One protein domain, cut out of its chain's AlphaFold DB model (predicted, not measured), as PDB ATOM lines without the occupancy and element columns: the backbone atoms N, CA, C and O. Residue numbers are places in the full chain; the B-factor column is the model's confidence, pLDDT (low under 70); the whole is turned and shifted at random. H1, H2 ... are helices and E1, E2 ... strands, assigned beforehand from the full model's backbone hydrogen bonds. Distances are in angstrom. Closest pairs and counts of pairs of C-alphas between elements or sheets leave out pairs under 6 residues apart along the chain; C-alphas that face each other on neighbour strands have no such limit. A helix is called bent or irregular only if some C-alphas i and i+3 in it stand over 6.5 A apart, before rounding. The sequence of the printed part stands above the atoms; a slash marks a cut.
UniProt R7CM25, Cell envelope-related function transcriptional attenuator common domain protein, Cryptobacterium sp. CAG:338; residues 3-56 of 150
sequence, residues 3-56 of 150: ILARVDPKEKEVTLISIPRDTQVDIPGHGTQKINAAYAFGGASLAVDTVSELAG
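Overview. This is residues 3 to 56 of the 150 residues of the protein "Cell envelope-related function transcriptional attenuator common domain protein" of Cryptobacterium sp. CAG:338 (UniProt R7CM25). A long two-stranded hairpin, E1 and E2, extends from a small head in which the helix H1, folded back on itself at a sharp kink near residue 42, packs on E3 of the short hairpin E3 and E4. The tip of the long hairpin, residues 8 to 13, sticks out and stands free. The printed part has 54 residues, with four named strands followed by one named helix, in the order E1, E2, E3, E4, H1; each hairpin is an antiparallel sheet of two strands, and the class is mixed, helices and strands. The whole is loose, with a radius of gyration of the C-alphas of 12.5 A, and spans 38 by 18 by 16 A.

Arrangement. E1, residues 3 to 8, and E2, residues 13 to 19, form an antiparallel hairpin at 164 degrees, with N 4 and O 17 2.8 A apart, within hydrogen-bond range. E3, residues 24 to 27, and E4, residues 31 to 34, form another at 137 degrees, with N 25 and O 33 2.9 A apart, also within range. E2 and E3 are apart. H1, residues 35 to 55, comes closest to E3 at the C-alphas of Ile 27 and Thr 50, 5.7 A. E1 and E2 are each near H1, with 5 pairs of C-alphas within 10 A. In H1, 13 of 17 O i to N i+4 pairs are within hydrogen-bond range.

Along the chain. E1 begins at C-alpha 3 (16.414, 12.121, -94.721) and is 16.1 A long; E2 is 19.4 A, E3 9.1 A and E4 9.9 A. H1 is irregular, with C-alphas 41 and 44 9.4 A apart; it measures 12.4 A and ends at C-alpha 55 (23.330, 21.073, -92.975).

Size, cuts and confidence. The C-alphas of Glu 11 and His 30 are the two farthest apart, at 37.9 A. The printed part has no cut, and its four links between named elements are tight. The mean pLDDT of the printed part is 85.3, and no printed residue is under 70.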
ATOM      1  N   ILE A   3      15.687  12.581 -95.903       84.81
ATOM      2  CA  ILE A   3      16.414  12.121 -94.721       84.81
ATOM      3  C   ILE A   3      17.897  12.277 -95.008       84.81
ATOM      4  O   ILE A   3      18.386  11.820 -96.039       84.81
ATOM      5  N   LEU A   4      18.596  12.923 -94.084       83.69
ATOM      6  CA  LEU A   4      20.043  12.996 -94.081       83.69
ATOM      7  C   LEU A   4      20.580  11.864 -93.207       83.69
ATOM      8  O   LEU A   4      20.244  11.775 -92.026       83.69
ATOM      9  N   ALA A   5      21.413  11.009 -93.792       84.62
ATOM     10  CA  ALA A   5      22.083   9.931 -93.085       84.62
ATOM     11  C   ALA A   5      23.580  10.217 -93.004       84.62
ATOM     12  O   ALA A   5      24.248  10.378 -94.025       84.62
ATOM     13  N   ARG A   6      24.111  10.255 -91.783       83.19
ATOM     14  CA  ARG A   6      25.547  10.299 -91.523       83.19
ATOM     15  C   ARG A   6      25.979   8.945 -90.986       83.19
ATOM     16  O   ARG A   6      25.459   8.501 -89.971       83.19
ATOM     17  N   VAL A   7      26.946   8.320 -91.648       83.44
ATOM     18  CA  VAL A   7      27.536   7.046 -91.226       83.44
ATOM     19  C   VAL A   7      28.963   7.309 -90.767       83.44
ATOM     20  O   VAL A   7      29.781   7.779 -91.557       83.44
ATOM     21  N   ASP A   8      29.261   7.015 -89.502       80.81
ATOM     22  CA  ASP A   8      30.616   7.064 -88.961       80.81
ATOM     23  C   ASP A   8      31.160   5.635 -88.776       80.81
ATOM     24  O   ASP A   8      30.816   4.948 -87.808       80.81
ATOM     25  N   PRO A   9      32.006   5.137 -89.697       77.06
ATOM     26  CA  PRO A   9      32.513   3.772 -89.625       77.06
ATOM     27  C   PRO A   9      33.528   3.559 -88.492       77.06
ATOM     28  O   PRO A   9      33.794   2.410 -88.140       77.06
ATOM     29  N   LYS A  10      34.116   4.628 -87.933       80.00
ATOM     30  CA  LYS A  10      35.098   4.516 -86.843       80.00
ATOM     31  C   LYS A  10      34.399   4.290 -85.509       80.00
ATOM     32  O   LYS A  10      34.755   3.358 -84.794       80.00
ATOM     33  N   GLU A  11      33.376   5.094 -85.240       81.44
ATOM     34  CA  GLU A  11      32.559   4.997 -84.024       81.44
ATOM     35  C   GLU A  11      31.433   3.953 -84.146       81.44
ATOM     36  O   GLU A  11      30.769   3.633 -83.165       81.44
ATOM     37  N   LYS A  12      31.239   3.367 -85.342       77.38
ATOM     38  CA  LYS A  12      30.148   2.427 -85.674       77.38
ATOM     39  C   LYS A  12      28.763   3.000 -85.370       77.38
ATOM     40  O   LYS A  12      27.845   2.268 -85.003       77.38
ATOM     41  N   GLU A  13      28.620   4.304 -85.548       74.62
ATOM     42  CA  GLU A  13      27.392   5.034 -85.278       74.62
ATOM     43  C   GLU A  13      26.800   5.553 -86.584       74.62
ATOM     44  O   GLU A  13      27.512   5.932 -87.518       74.62
ATOM     45  N   VAL A  14      25.474   5.571 -86.654       77.00
ATOM     46  CA  VAL A  14      24.756   6.193 -87.758       77.00
ATOM     47  C   VAL A  14      23.723   7.139 -87.189       77.00
ATOM     48  O   VAL A  14      22.898   6.773 -86.357       77.00
ATOM     49  N   THR A  15      23.777   8.372 -87.666       77.69
ATOM     50  CA  THR A  15      22.853   9.429 -87.282       77.69
ATOM     51  C   THR A  15      21.920   9.697 -88.448       77.69
ATOM     52  O   THR A  15      22.364   9.990 -89.560       77.69
ATOM     53  N   LEU A  16      20.619   9.618 -88.189       81.19
ATOM     54  CA  LEU A  16      19.580   9.919 -89.163       81.19
ATOM     55  C   LEU A  16      18.850  11.182 -88.727       81.19
ATOM     56  O   LEU A  16      18.357  11.266 -87.604       81.19
ATOM     57  N   ILE A  17      18.774  12.157 -89.626       82.44
ATOM     58  CA  ILE A  17      18.040  13.398 -89.408       82.44
ATOM     59  C   ILE A  17      16.967  13.506 -90.477       82.44
ATOM     60  O   ILE A  17      17.241  13.581 -91.675       82.44
ATOM     61  N   SER A  18      15.721  13.528 -90.025       80.44
ATOM     62  CA  SER A  18      14.576  13.802 -90.878       80.44
ATOM     63  C   SER A  18      14.462  15.303 -91.124       80.44
ATOM     64  O   SER A  18      14.301  16.069 -90.173       80.44
ATOM     65  N   ILE A  19      14.470  15.713 -92.391       81.81
ATOM     66  CA  ILE A  19      14.252  17.104 -92.786       81.81
ATOM     67  C   ILE A  19      12.791  17.257 -93.225       81.81
ATOM     68  O   ILE A  19      12.381  16.660 -94.229       81.81
ATOM     69  N   PRO A  20      11.979  18.058 -92.510       82.81
ATOM     70  CA  PRO A  20      10.602  18.308 -92.906       82.81
ATOM     71  C   PRO A  20      10.523  18.915 -94.312       82.81
ATOM     72  O   PRO A  20      11.273  19.826 -94.660       82.81
ATOM     73  N   ARG A  21       9.553  18.461 -95.111       82.56
ATOM     74  CA  ARG A  21       9.321  18.916 -96.498       82.56
ATOM     75  C   ARG A  21       9.058  20.422 -96.625       82.56
ATOM     76  O   ARG A  21       9.302  21.023 -97.671       82.56
ATOM     77  N   ASP A  22       8.518  21.004 -95.566       82.44
ATOM     78  CA  ASP A  22       8.082  22.395 -95.525       82.44
ATOM     79  C   ASP A  22       9.108  23.315 -94.844       82.44
ATOM     80  O   ASP A  22       8.824  24.492 -94.630       82.44
ATOM     81  N   THR A  23      10.309  22.801 -94.553       84.25
ATOM     82  CA  THR A  23      11.440  23.607 -94.079       84.25
ATOM     83  C   THR A  23      11.733  24.712 -95.091       84.25
ATOM     84  O   THR A  23      11.936  24.427 -96.275       84.25
ATOM     85  N   GLN A  24      11.722  25.968 -94.637       88.44
ATOM     86  CA  GLN A  24      12.169  27.101 -95.445       88.44
ATOM     87  C   GLN A  24      13.689  27.137 -95.458       88.44
ATOM     88  O   GLN A  24      14.325  27.146 -94.407       88.44
ATOM     89  N   VAL A  25      14.243  27.143 -96.660       89.75
ATOM     90  CA  VAL A  25      15.676  27.113 -96.929       89.75
ATOM     91  C   VAL A  25      15.974  28.099 -98.046       89.75
ATOM     92  O   VAL A  25      15.110  28.367 -98.888       89.75
ATOM     93  N   ASP A  26      17.177  28.659 -98.045       90.44
ATOM     94  CA  ASP A  26      17.637  29.430 -99.192       90.44
ATOM     95  C   ASP A  26      18.064  28.455-100.286       90.44
ATOM     96  O   ASP A  26      18.883  27.572-100.044       90.44
ATOM     97  N   ILE A  27      17.435  28.546-101.456       89.50
ATOM     98  CA  ILE A  27      17.749  27.677-102.587       89.50
ATOM     99  C   ILE A  27      18.697  28.446-103.511       89.50
ATOM    100  O   ILE A  27      18.310  29.520-104.001       89.50
ATOM    101  N   PRO A  28      19.886  27.901-103.826       85.75
ATOM    102  CA  PRO A  28      20.826  28.527-104.748       85.75
ATOM    103  C   PRO A  28      20.154  28.932-106.064       85.75
ATOM    104  O   PRO A  28      19.590  28.105-106.776       85.75
ATOM    105  N   GLY A  29      20.174  30.230-106.378       86.12
ATOM    106  CA  GLY A  29      19.585  30.779-107.606       86.12
ATOM    107  C   GLY A  29      18.060  30.966-107.606       86.12
ATOM    108  O   GLY A  29      17.531  31.506-108.576       86.12
ATOM    109  N   HIS A  30      17.351  30.586-106.536       86.31
ATOM    110  CA  HIS A  30      15.884  30.679-106.440       86.31
ATOM    111  C   HIS A  30      15.376  31.406-105.179       86.31
ATOM    112  O   HIS A  30      14.173  31.665-105.066       86.31
ATOM    113  N   GLY A  31      16.277  31.784-104.266       88.75
ATOM    114  CA  GLY A  31      15.963  32.502-103.031       88.75
ATOM    115  C   GLY A  31      15.279  31.621-101.981       88.75
ATOM    116  O   GLY A  31      15.216  30.397-102.104       88.75
ATOM    117  N   THR A  32      14.732  32.252-100.939       90.50
ATOM    118  CA  THR A  32      14.129  31.529 -99.812       90.50
ATOM    119  C   THR A  32      12.796  30.892-100.191       90.50
ATOM    120  O   THR A  32      11.813  31.578-100.480       90.50
ATOM    121  N   GLN A  33      12.749  29.563-100.170       90.44
ATOM    122  CA  GLN A  33      11.587  28.758-100.543       90.44
ATOM    123  C   GLN A  33      11.489  27.506 -99.661       90.44
ATOM    124  O   GLN A  33      12.375  27.193 -98.869       90.44
ATOM    125  N   LYS A  34      10.387  26.757 -99.780       89.19
ATOM    126  CA  LYS A  34      10.284  25.436 -99.140       89.19
ATOM    127  C   LYS A  34      11.262  24.465 -99.803       89.19
ATOM    128  O   LYS A  34      11.332  24.432-101.027       89.19
ATOM    129  N   ILE A  35      11.914  23.599 -99.030       86.44
ATOM    130  CA  ILE A  35      12.919  22.648 -99.539       86.44
ATOM    131  C   ILE A  35      12.395  21.718-100.645       86.44
ATOM    132  O   ILE A  35      13.131  21.338-101.548       86.44
ATOM    133  N   ASN A  36      11.095  21.407-100.649       84.44
ATOM    134  CA  ASN A  36      10.464  20.652-101.736       84.44
ATOM    135  C   ASN A  36      10.547  21.345-103.106       84.44
ATOM    136  O   ASN A  36      10.520  20.683-104.140       84.44
ATOM    137  N   ALA A  37      10.628  22.675-103.121       86.44
ATOM    138  CA  ALA A  37      10.769  23.434-104.352       86.44
ATOM    139  C   ALA A  37      12.142  23.205-105.002       86.44
ATOM    140  O   ALA A  37      12.220  23.215-106.225       86.44
ATOM    141  N   ALA A  38      13.192  22.900-104.227       87.44
ATOM    142  CA  ALA A  38      14.526  22.617-104.769       87.44
ATOM    143  C   ALA A  38      14.501  21.418-105.728       87.44
ATOM    144  O   ALA A  38      15.039  21.490-106.832       87.44
ATOM    145  N   TYR A  39      13.783  20.355-105.351       86.62
ATOM    146  CA  TYR A  39      13.587  19.197-106.224       86.62
ATOM    147  C   TYR A  39      12.751  19.544-107.464       86.62
ATOM    148  O   TYR A  39      13.049  19.087-108.561       86.62
ATOM    149  N   ALA A  40      11.725  20.388-107.324       85.25
ATOM    150  CA  ALA A  40      10.901  20.806-108.459       85.25
ATOM    151  C   ALA A  40      11.653  21.711-109.457       85.25
ATOM    152  O   ALA A  40      11.370  21.658-110.650       85.25
ATOM    153  N   PHE A  41      12.592  22.536-108.983       87.31
ATOM    154  CA  PHE A  41      13.349  23.463-109.827       87.31
ATOM    155  C   PHE A  41      14.552  22.814-110.511       87.31
ATOM    156  O   PHE A  41      14.774  23.055-111.695       87.31
ATOM    157  N   GLY A  42      15.320  21.998-109.786       84.44
ATOM    158  CA  GLY A  42      16.593  21.456-110.277       84.44
ATOM    159  C   GLY A  42      16.780  19.961-110.036       84.44
ATOM    160  O   GLY A  42      17.900  19.458-110.145       84.44
ATOM    161  N   GLY A  43      15.706  19.242-109.704       88.25
ATOM    162  CA  GLY A  43      15.740  17.804-109.461       88.25
ATOM    163  C   GLY A  43      16.594  17.421-108.253       88.25
ATOM    164  O   GLY A  43      16.794  18.196-107.315       88.25
ATOM    165  N   ALA A  44      17.123  16.199-108.293       86.44
ATOM    166  CA  ALA A  44      17.940  15.644-107.222       86.44
ATOM    167  C   ALA A  44      19.206  16.468-106.934       86.44
ATOM    168  O   ALA A  44      19.544  16.646-105.769       86.44
ATOM    169  N   SER A  45      19.878  17.004-107.960       88.38
ATOM    170  CA  SER A  45      21.139  17.740-107.775       88.38
ATOM    171  C   SER A  45      20.938  18.998-106.935       88.38
ATOM    172  O   SER A  45      21.578  19.152-105.902       88.38
ATOM    173  N   LEU A  46      19.980  19.853-107.315       89.19
ATOM    174  CA  LEU A  46      19.714  21.087-106.575       89.19
ATOM    175  C   LEU A  46      19.176  20.798-105.169       89.19
ATOM    176  O   LEU A  46      19.487  21.520-104.224       89.19
ATOM    177  N   ALA A  47      18.386  19.732-105.008       88.44
ATOM    178  CA  ALA A  47      17.927  19.298-103.694       88.44
ATOM    179  C   ALA A  47      19.095  18.864-102.791       88.44
ATOM    180  O   ALA A  47      19.111  19.227-101.617       88.44
ATOM    181  N   VAL A  48      20.075  18.129-103.327       89.75
ATOM    182  CA  VAL A  48      21.290  17.733-102.599       89.75
ATOM    183  C   VAL A  48      22.103  18.959-102.205       89.75
ATOM    184  O   VAL A  48      22.451  19.080-101.034       89.75
ATOM    185  N   ASP A  49      22.336  19.890-103.129       90.25
ATOM    186  CA  ASP A  49      23.098  21.112-102.852       90.25
ATOM    187  C   ASP A  49      22.419  21.952-101.762       90.25
ATOM    188  O   ASP A  49      23.048  22.337-100.779       90.25
ATOM    189  N   THR A  50      21.099  22.124-101.857       90.56
ATOM    190  CA  THR A  50      20.304  22.855-100.858       90.56
ATOM    191  C   THR A  50      20.373  22.195 -99.474       90.56
ATOM    192  O   THR A  50      20.495  22.877 -98.456       90.56
ATOM    193  N   VAL A  51      20.299  20.858 -99.397       89.12
ATOM    194  CA  VAL A  51      20.430  20.135 -98.118       89.12
ATOM    195  C   VAL A  51      21.863  20.220 -97.589       89.12
ATOM    196  O   VAL A  51      22.058  20.349 -96.381       89.12
ATOM    197  N   SER A  52      22.857  20.160 -98.475       89.00
ATOM    198  CA  SER A  52      24.274  20.279 -98.132       89.00
ATOM    199  C   SER A  52      24.582  21.649 -97.529       89.00
ATOM    200  O   SER A  52      25.298  21.720 -96.531       89.00
ATOM    201  N   GLU A  53      24.018  22.720 -98.089       89.25
ATOM    202  CA  GLU A  53      24.132  24.079 -97.553       89.25
ATOM    203  C   GLU A  53      23.384  24.233 -96.229       89.25
ATOM    204  O   GLU A  53      23.948  24.752 -95.266       89.25
ATOM    205  N   LEU A  54      22.153  23.711 -96.135       88.69
ATOM    206  CA  LEU A  54      21.364  23.741 -94.900       88.69
ATOM    207  C   LEU A  54      22.089  23.052 -93.736       88.69
ATOM    208  O   LEU A  54      22.097  23.560 -92.616       88.69
ATOM    209  N   ALA A  55      22.653  21.872 -93.990       86.06
ATOM    210  CA  ALA A  55      23.330  21.073 -92.975       86.06
ATOM    211  C   ALA A  55      24.803  21.478 -92.779       86.06
ATOM    212  O   ALA A  55      25.437  21.022 -91.829       86.06
ATOM    213  N   GLY A  56      25.356  22.308 -93.671       87.06
ATOM    214  CA  GLY A  56      26.760  22.722 -93.659       87.06
ATOM    215  C   GLY A  56      27.753  21.568 -93.834       87.06
ATOM    216  O   GLY A  56      28.918  21.700 -93.460       87.06
TER     217      GLY A  56